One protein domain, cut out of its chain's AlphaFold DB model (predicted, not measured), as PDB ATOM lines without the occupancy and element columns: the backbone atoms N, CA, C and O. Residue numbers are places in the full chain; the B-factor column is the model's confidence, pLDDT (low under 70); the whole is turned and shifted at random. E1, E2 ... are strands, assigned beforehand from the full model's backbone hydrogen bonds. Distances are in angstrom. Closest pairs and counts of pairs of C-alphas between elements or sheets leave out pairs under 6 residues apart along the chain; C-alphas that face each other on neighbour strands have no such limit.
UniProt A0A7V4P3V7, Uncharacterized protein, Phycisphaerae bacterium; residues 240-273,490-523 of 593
ATOM      1  N   CYS A 240      53.539  69.837  33.367       88.19
ATOM      2  CA  CYS A 240      52.143  70.249  33.238       88.19
ATOM      3  C   CYS A 240      51.988  71.662  33.821       88.19
ATOM      4  O   CYS A 240      52.278  71.867  35.007       88.19
ATOM      5  N   LYS A 241      51.582  72.634  32.999       90.56
ATOM      6  CA  LYS A 241      51.506  74.056  33.364       90.56
ATOM      7  C   LYS A 241      50.077  74.600  33.283       90.56
ATOM      8  O   LYS A 241      49.269  74.086  32.508       90.56
ATOM      9  N   PRO A 242      49.735  75.626  34.086       92.25
ATOM     10  CA  PRO A 242      48.441  76.289  33.990       92.25
ATOM     11  C   PRO A 242      48.278  76.980  32.636       92.25
ATOM     12  O   PRO A 242      49.110  77.799  32.251       92.25
ATOM     13  N   ARG A 243      47.163  76.699  31.960       92.50
ATOM     14  CA  ARG A 243      46.736  77.393  30.734       92.50
ATOM     15  C   ARG A 243      45.648  78.424  31.023       92.50
ATOM     16  O   ARG A 243      45.651  79.515  30.459       92.50
ATOM     17  N   CYS A 244      44.732  78.090  31.932       93.56
ATOM     18  CA  CYS A 244      43.652  78.976  32.348       93.56
ATOM     19  C   CYS A 244      43.540  79.048  33.868       93.56
ATOM     20  O   CYS A 244      43.670  78.038  34.568       93.56
ATOM     21  N   VAL A 245      43.239  80.245  34.365       93.69
ATOM     22  CA  VAL A 245      42.874  80.493  35.762       93.69
ATOM     23  C   VAL A 245      41.590  81.299  35.837       93.69
ATOM     24  O   VAL A 245      41.315  82.139  34.987       93.69
ATOM     25  N   GLU A 246      40.816  81.070  36.882       92.31
ATOM     26  CA  GLU A 246      39.649  81.858  37.242       92.31
ATOM     27  C   GLU A 246      39.963  82.643  38.516       92.31
ATOM     28  O   GLU A 246      40.242  82.063  39.566       92.31
ATOM     29  N   THR A 247      39.941  83.971  38.425       89.75
ATOM     30  CA  THR A 247      40.277  84.869  39.531       89.75
ATOM     31  C   THR A 247      39.026  85.550  40.063       89.75
ATOM     32  O   THR A 247      38.262  86.163  39.318       89.75
ATOM     33  N   ASN A 248      38.821  85.485  41.376       87.88
ATOM     34  CA  ASN A 248      37.820  86.291  42.054       87.88
ATOM     35  C   ASN A 248      38.373  87.717  42.235       87.88
ATOM     36  O   ASN A 248      39.331  87.906  42.986       87.88
ATOM     37  N   PRO A 249      37.781  88.739  41.600       82.56
ATOM     38  CA  PRO A 249      38.336  90.087  41.608       82.56
ATOM     39  C   PRO A 249      38.162  90.817  42.946       82.56
ATOM     40  O   PRO A 249      38.858  91.796  43.197       82.56
ATOM     41  N   VAL A 250      37.272  90.335  43.822       83.81
ATOM     42  CA  VAL A 250      37.057  90.891  45.166       83.81
ATOM     43  C   VAL A 250      38.109  90.367  46.141       83.81
ATOM     44  O   VAL A 250      38.661  91.132  46.928       83.81
ATOM     45  N   THR A 251      38.395  89.062  46.106       83.06
ATOM     46  CA  THR A 251      39.343  88.431  47.042       83.06
ATOM     47  C   THR A 251      40.769  88.354  46.499       83.06
ATOM     48  O   THR A 251      41.710  88.209  47.274       83.06
ATOM     49  N   GLY A 252      40.941  88.436  45.178       82.19
ATOM     50  CA  GLY A 252      42.202  88.171  44.483       82.19
ATOM     51  C   GLY A 252      42.587  86.686  44.431       82.19
ATOM     52  O   GLY A 252      43.675  86.366  43.956       82.19
ATOM     53  N   LEU A 253      41.736  85.776  44.926       86.44
ATOM     54  CA  LEU A 253      41.998  84.338  44.887       86.44
ATOM     55  C   LEU A 253      41.835  83.822  43.457       86.44
ATOM     56  O   LEU A 253      40.820  84.100  42.823       86.44
ATOM     57  N   SER A 254      42.813  83.055  42.982       89.38
ATOM     58  CA  SER A 254      42.775  82.414  41.666       89.38
ATOM     59  C   SER A 254      42.743  80.899  41.811       89.38
ATOM     60  O   SER A 254      43.437  80.360  42.672       89.38
ATOM     61  N   ILE A 255      41.960  80.234  40.966       92.69
ATOM     62  CA  ILE A 255      41.938  78.776  40.818       92.69
ATOM     63  C   ILE A 255      42.348  78.410  39.392       92.69
ATOM     64  O   ILE A 255      41.935  79.060  38.438       92.69
ATOM     65  N   VAL A 256      43.172  77.384  39.230       93.44
ATOM     66  CA  VAL A 256      43.527  76.817  37.930       93.44
ATOM     67  C   VAL A 256      42.329  76.038  37.397       93.44
ATOM     68  O   VAL A 256      41.817  75.145  38.068       93.44
ATOM     69  N   THR A 257      41.882  76.381  36.190       94.38
ATOM     70  CA  THR A 257      40.713  75.764  35.539       94.38
ATOM     71  C   THR A 257      41.081  74.934  34.318       94.38
ATOM     72  O   THR A 257      40.314  74.056  33.932       94.38
ATOM     73  N   ALA A 258      42.263  75.156  33.738       93.06
ATOM     74  CA  ALA A 258      42.800  74.317  32.675       93.06
ATOM     75  C   ALA A 258      44.324  74.218  32.763       93.06
ATOM     76  O   ALA A 258      45.004  75.173  33.151       93.06
ATOM     77  N   CYS A 259      44.838  73.064  32.355       91.94
ATOM     78  CA  CYS A 259      46.255  72.739  32.333       91.94
ATOM     79  C   CYS A 259      46.636  72.177  30.970       91.94
ATOM     80  O   CYS A 259      45.812  71.541  30.313       91.94
ATOM     81  N   GLU A 260      47.879  72.402  30.569       89.38
ATOM     82  CA  GLU A 260      48.424  71.887  29.319       89.38
ATOM     83  C   GLU A 260      49.871  71.427  29.515       89.38
ATOM     84  O   GLU A 260      50.582  71.889  30.415       89.38
ATOM     85  N   CYS A 261      50.280  70.439  28.724       85.81
ATOM     86  CA  CYS A 261      51.649  69.949  28.751       85.81
ATOM     87  C   CYS A 261      52.556  70.916  28.001       85.81
ATOM     88  O   CYS A 261      52.263  71.266  26.869       85.81
ATOM     89  N   ASP A 262      53.664  71.295  28.631       78.06
ATOM     90  CA  ASP A 262      54.621  72.258  28.093       78.06
ATOM     91  C   ASP A 262      55.465  71.649  26.960       78.06
ATOM     92  O   ASP A 262      56.544  71.117  27.193       78.06
ATOM     93  N   ASP A 263      55.000  71.618  25.721       68.69
ATOM     94  CA  ASP A 263      55.808  71.146  24.597       68.69
ATOM     95  C   ASP A 263      56.813  72.205  24.112       68.69
ATOM     96  O   ASP A 263      56.727  72.667  22.993       68.69
ATOM     97  N   LEU A 264      57.813  72.566  24.929       57.47
ATOM     98  CA  LEU A 264      58.933  73.491  24.618       57.47
ATOM     99  C   LEU A 264      58.564  74.902  24.089       57.47
ATOM    100  O   LEU A 264      59.457  75.743  24.019       57.47
ATOM    101  N   GLU A 265      57.301  75.178  23.764       68.94
ATOM    102  CA  GLU A 265      56.812  76.387  23.092       68.94
ATOM    103  C   GLU A 265      55.400  76.775  23.600       68.94
ATOM    104  O   GLU A 265      54.486  77.025  22.814       68.94
ATOM    105  N   THR A 266      55.169  76.785  24.924       75.25
ATOM    106  CA  THR A 266      53.824  77.034  25.486       75.25
ATOM    107  C   THR A 266      53.620  78.424  26.085       75.25
ATOM    108  O   THR A 266      54.522  79.033  26.658       75.25
ATOM    109  N   CYS A 267      52.386  78.920  25.953       85.62
ATOM    110  CA  CYS A 267      51.883  80.140  26.581       85.62
ATOM    111  C   CYS A 267      51.215  79.770  27.912       85.62
ATOM    112  O   CYS A 267      50.103  79.246  27.933       85.62
ATOM    113  N   GLU A 268      51.895  80.020  29.029       90.19
ATOM    114  CA  GLU A 268      51.398  79.704  30.366       90.19
ATOM    115  C   GLU A 268      50.742  80.913  31.036       90.19
ATOM    116  O   GLU A 268      51.143  82.072  30.859       90.19
ATOM    117  N   VAL A 269      49.732  80.633  31.860       90.12
ATOM    118  CA  VAL A 269      49.104  81.650  32.695       90.12
ATOM    119  C   VAL A 269      49.796  81.725  34.050       90.12
ATOM    120  O   VAL A 269      49.835  80.770  34.827       90.12
ATOM    121  N   ILE A 270      50.323  82.903  34.370       88.06
ATOM    122  CA  ILE A 270      50.815  83.214  35.706       88.06
ATOM    123  C   ILE A 270      49.694  83.915  36.455       88.06
ATOM    124  O   ILE A 270      49.380  85.081  36.191       88.06
ATOM    125  N   ALA A 271      49.104  83.184  37.404       79.81
ATOM    126  CA  ALA A 271      48.130  83.735  38.333       79.81
ATOM    127  C   ALA A 271      48.703  84.994  39.006       79.81
ATOM    128  O   ALA A 271      49.888  85.024  39.365       79.81
ATOM    129  N   PRO A 272      47.890  86.047  39.184       72.00
ATOM    130  CA  PRO A 272      48.373  87.262  39.803       72.00
ATOM    131  C   PRO A 272      48.862  86.960  41.229       72.00
ATOM    132  O   PRO A 272      48.203  86.209  41.954       72.00
ATOM    133  N   PRO A 273      49.989  87.545  41.677       63.72
ATOM    134  CA  PRO A 273      50.410  87.460  43.070       63.72
ATOM    135  C   PRO A 273      49.338  88.114  43.959       63.72
ATOM    136  O   PRO A 273      49.257  89.337  44.089       63.72
ATOM    137  N   ALA A 490      45.484  87.629  35.415       81.88
ATOM    138  CA  ALA A 490      46.654  86.810  35.217       81.88
ATOM    139  C   ALA A 490      47.451  87.300  33.999       81.88
ATOM    140  O   ALA A 490      46.914  87.862  33.036       81.88
ATOM    141  N   THR A 491      48.764  87.137  34.059       84.56
ATOM    142  CA  THR A 491      49.651  87.496  32.952       84.56
ATOM    143  C   THR A 491      50.002  86.246  32.177       84.56
ATOM    144  O   THR A 491      50.393  85.252  32.782       84.56
ATOM    145  N   CYS A 492      49.889  86.318  30.858       87.94
ATOM    146  CA  CYS A 492      50.396  85.272  29.987       87.94
ATOM    147  C   CYS A 492      51.892  85.479  29.778       87.94
ATOM    148  O   CYS A 492      52.327  86.601  29.501       87.94
ATOM    149  N   VAL A 493      52.669  84.416  29.946       88.44
ATOM    150  CA  VAL A 493      54.094  84.389  29.614       88.44
ATOM    151  C   VAL A 493      54.392  83.130  28.821       88.44
ATOM    152  O   VAL A 493      53.660  82.153  28.912       88.44
ATOM    153  N   GLY A 494      55.481  83.145  28.068       83.56
ATOM    154  CA  GLY A 494      55.905  81.992  27.289       83.56
ATOM    155  C   GLY A 494      56.324  82.385  25.887       83.56
ATOM    156  O   GLY A 494      55.875  83.404  25.350       83.56
ATOM    157  N   ASP A 495      57.197  81.563  25.321       80.88
ATOM    158  CA  ASP A 495      57.671  81.691  23.954       80.88
ATOM    159  C   ASP A 495      56.820  80.763  23.094       80.88
ATOM    160  O   ASP A 495      57.012  79.551  23.086       80.88
ATOM    161  N   CYS A 496      55.829  81.334  22.416       79.62
ATOM    162  CA  CYS A 496      55.046  80.578  21.452       79.62
ATOM    163  C   CYS A 496      55.896  80.180  20.233       79.62
ATOM    164  O   CYS A 496      56.914  80.832  19.966       79.62
ATOM    165  N   PRO A 497      55.465  79.167  19.456       79.50
ATOM    166  CA  PRO A 497      56.159  78.758  18.242       79.50
ATOM    167  C   PRO A 497      56.378  79.942  17.286       79.50
ATOM    168  O   PRO A 497      55.581  80.891  17.287       79.50
ATOM    169  N   PRO A 498      57.401  79.912  16.413       72.44
ATOM    170  CA  PRO A 498      57.585  80.943  15.394       72.44
ATOM    171  C   PRO A 498      56.290  81.214  14.603       72.44
ATOM    172  O   PRO A 498      55.691  80.293  14.056       72.44
ATOM    173  N   GLY A 499      55.859  82.481  14.551       64.31
ATOM    174  CA  GLY A 499      54.589  82.902  13.930       64.31
ATOM    175  C   GLY A 499      53.408  83.049  14.902       64.31
ATOM    176  O   GLY A 499      52.337  83.509  14.508       64.31
ATOM    177  N   TYR A 500      53.596  82.718  16.178       73.88
ATOM    178  CA  TYR A 500      52.583  82.837  17.220       73.88
ATOM    179  C   TYR A 500      53.026  83.828  18.297       73.88
ATOM    180  O   TYR A 500      54.211  83.949  18.611       73.88
ATOM    181  N   ARG A 501      52.059  84.523  18.900       81.06
ATOM    182  CA  ARG A 501      52.266  85.279  20.138       81.06
ATOM    183  C   ARG A 501      51.453  84.660  21.258       81.06
ATOM    184  O   ARG A 501      50.338  84.182  21.052       81.06
ATOM    185  N   CYS A 502      51.995  84.745  22.461       85.12
ATOM    186  CA  CYS A 502      51.271  84.382  23.664       85.12
ATOM    187  C   CYS A 502      50.196  85.446  23.914       85.12
ATOM    188  O   CYS A 502      50.505  86.585  24.274       85.12
ATOM    189  N   ASN A 503      48.939  85.106  23.635       86.62
ATOM    190  CA  ASN A 503      47.817  86.024  23.743       86.62
ATOM    191  C   ASN A 503      46.938  85.676  24.935       86.62
ATOM    192  O   ASN A 503      46.767  84.518  25.312       86.62
ATOM    193  N   ARG A 504      46.369  86.727  25.518       87.00
ATOM    194  CA  ARG A 504      45.538  86.646  26.707       87.00
ATOM    195  C   ARG A 504      44.078  86.816  26.330       87.00
ATOM    196  O   ARG A 504      43.682  87.888  25.875       87.00
ATOM    197  N   THR A 505      43.273  85.811  26.637       86.88
ATOM    198  CA  THR A 505      41.814  85.889  26.544       86.88
ATOM    199  C   THR A 505      41.233  86.063  27.942       86.88
ATOM    200  O   THR A 505      41.575  85.320  28.860       86.88
ATOM    201  N   MET A 506      40.355  87.052  28.113       84.31
ATOM    202  CA  MET A 506      39.659  87.307  29.374       84.31
ATOM    203  C   MET A 506      38.156  87.146  29.190       84.31
ATOM    204  O   MET A 506      37.578  87.671  28.241       84.31
ATOM    205  N   THR A 507      37.503  86.449  30.112       86.62
ATOM    206  CA  THR A 507      36.049  86.272  30.111       86.62
ATOM    207  C   THR A 507      35.502  86.494  31.513       86.62
ATOM    208  O   THR A 507      35.990  85.915  32.480       86.62
ATOM    209  N   LEU A 508      34.483  87.345  31.631       84.94
ATOM    210  CA  LEU A 508      33.742  87.508  32.875       84.94
ATOM    211  C   LEU A 508      32.697  86.401  32.986       84.94
ATOM    212  O   LEU A 508      31.782  86.308  32.165       84.94
ATOM    213  N   ASN A 509      32.807  85.594  34.030       86.81
ATOM    214  CA  ASN A 509      31.845  84.549  34.319       86.81
ATOM    215  C   ASN A 509      30.590  85.127  34.990       86.81
ATOM    216  O   ASN A 509      30.613  86.167  35.650       86.81
ATOM    217  N   SER A 510      29.471  84.409  34.879       86.38
ATOM    218  CA  SER A 510      28.191  84.813  35.484       86.38
ATOM    219  C   SER A 510      28.229  84.892  37.017       86.38
ATOM    220  O   SER A 510      27.445  85.625  37.615       86.38
ATOM    221  N   ASN A 511      29.156  84.173  37.657       86.12
ATOM    222  CA  ASN A 511      29.424  84.221  39.097       86.12
ATOM    223  C   ASN A 511      30.286  85.437  39.520       86.12
ATOM    224  O   ASN A 511      30.554  85.603  40.708       86.12
ATOM    225  N   GLY A 512      30.720  86.276  38.571       84.06
ATOM    226  CA  GLY A 512      31.543  87.463  38.807       84.06
ATOM    227  C   GLY A 512      33.046  87.204  38.896       84.06
ATOM    228  O   GLY A 512      33.793  88.124  39.212       84.06
ATOM    229  N   THR A 513      33.523  85.991  38.638       89.44
ATOM    230  CA  THR A 513      34.963  85.744  38.495       89.44
ATOM    231  C   THR A 513      35.437  86.061  37.076       89.44
ATOM    232  O   THR A 513      34.643  86.203  36.144       89.44
ATOM    233  N   ILE A 514      36.752  86.176  36.913       85.75
ATOM    234  CA  ILE A 514      37.403  86.472  35.640       85.75
ATOM    235  C   ILE A 514      38.211  85.246  35.230       85.75
ATOM    236  O   ILE A 514      39.219  84.934  35.863       85.75
ATOM    237  N   ALA A 515      37.790  84.559  34.174       90.19
ATOM    238  CA  ALA A 515      38.606  83.546  33.525       90.19
ATOM    239  C   ALA A 515      39.662  84.239  32.657       90.19
ATOM    240  O   ALA A 515      39.329  85.046  31.791       90.19
ATOM    241  N   THR A 516      40.933  83.939  32.904       90.44
ATOM    242  CA  THR A 516      42.058  84.344  32.062       90.44
ATOM    243  C   THR A 516      42.698  83.090  31.491       90.44
ATOM    244  O   THR A 516      43.202  82.261  32.247       90.44
ATOM    245  N   CYS A 517      42.671  82.967  30.170       91.44
ATOM    246  CA  CYS A 517      43.329  81.900  29.429       91.44
ATOM    247  C   CYS A 517      44.464  82.476  28.593       91.44
ATOM    248  O   CYS A 517      44.363  83.587  28.064       91.44
ATOM    249  N   CYS A 518      45.538  81.709  28.506       91.69
ATOM    250  CA  CYS A 518      46.722  82.033  27.743       91.69
ATOM    251  C   CYS A 518      46.849  81.015  26.620       91.69
ATOM    252  O   CYS A 518      46.925  79.816  26.875       91.69
ATOM    253  N   ASP A 519      46.817  81.508  25.387       87.81
ATOM    254  CA  ASP A 519      46.866  80.681  24.192       87.81
ATOM    255  C   ASP A 519      47.924  81.236  23.243       87.81
ATOM    256  O   ASP A 519      48.026  82.451  23.036       87.81
ATOM    257  N   CYS A 520      48.695  80.344  22.625       81.94
ATOM    258  CA  CYS A 520      49.470  80.713  21.453       81.94
ATOM    259  C   CYS A 520      48.499  80.942  20.302       81.94
ATOM    260  O   CYS A 520      48.004  80.000  19.687       81.94
ATOM    261  N   VAL A 521      48.211  82.208  20.026       78.56
ATOM    262  CA  VAL A 521      47.461  82.590  18.832       78.56
ATOM    263  C   VAL A 521      48.465  82.988  17.771       78.56
ATOM    264  O   VAL A 521      49.486  83.609  18.077       78.56
ATOM    265  N   THR A 522      48.192  82.640  16.521       68.31
ATOM    266  CA  THR A 522      48.919  83.237  15.405       68.31
ATOM    267  C   THR A 522      48.690  84.732  15.494       68.31
ATOM    268  O   THR A 522      47.554  85.206  15.400       68.31
ATOM    269  N   ASP A 523      49.755  85.479  15.755       66.81
ATOM    270  CA  ASP A 523      49.662  86.911  15.599       66.81
ATOM    271  C   ASP A 523      49.593  87.140  14.105       66.81
ATOM    272  O   ASP A 523      50.584  86.901  13.412       66.81
TER     273      ASP A 523
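AT A GLANCE: This is residues 240 to 273 and 490 to 523 of the 593 residues of an uncharacterized protein of Phycisphaerae bacterium (UniProt A0A7V4P3V7). Hairpins E1-E2 and E5-E6 join as one strongly twisted antiparallel sheet, E2-E1-E6-E5, with the short pair E3-E4 packed over one face. Printed are 68 residues with six named strands, E1 to E6: all strand. The whole is compact, radius of gyration of the C-alphas 12.0 A, spanning 37 by 23 by 18 A.

HOW THE PARTS SIT: E1, residues 240 to 247, and E2, 254 to 261, form a hairpin, N 246 and O 255 at 2.8 A. E3, 268 to 270, is antiparallel to E4, 491 to 493, N 268 and O 493 at 2.8 A. The closest C-alphas of E3 and E1, Glu 268 and Arg 243, are 5.2 A apart. E5, 500 to 508, and E6, 514 to 522, form a hairpin, N 507 and O 515 at 2.8 A. E6 and E1 are antiparallel, N 245 and O 516 at 2.9 A.

IN THESE COORDINATES: E1 begins at C-alpha 240 (52.143, 70.249, 33.238); E6 ends at C-alpha 522 (48.919, 83.237, 15.405). E5 measures 24.9 A.

THE WHOLE: C-alphas 273 and 490, 8.7 A apart, bound the cut of residues 274 to 489. Residues under pLDDT 70 include 263 to 265.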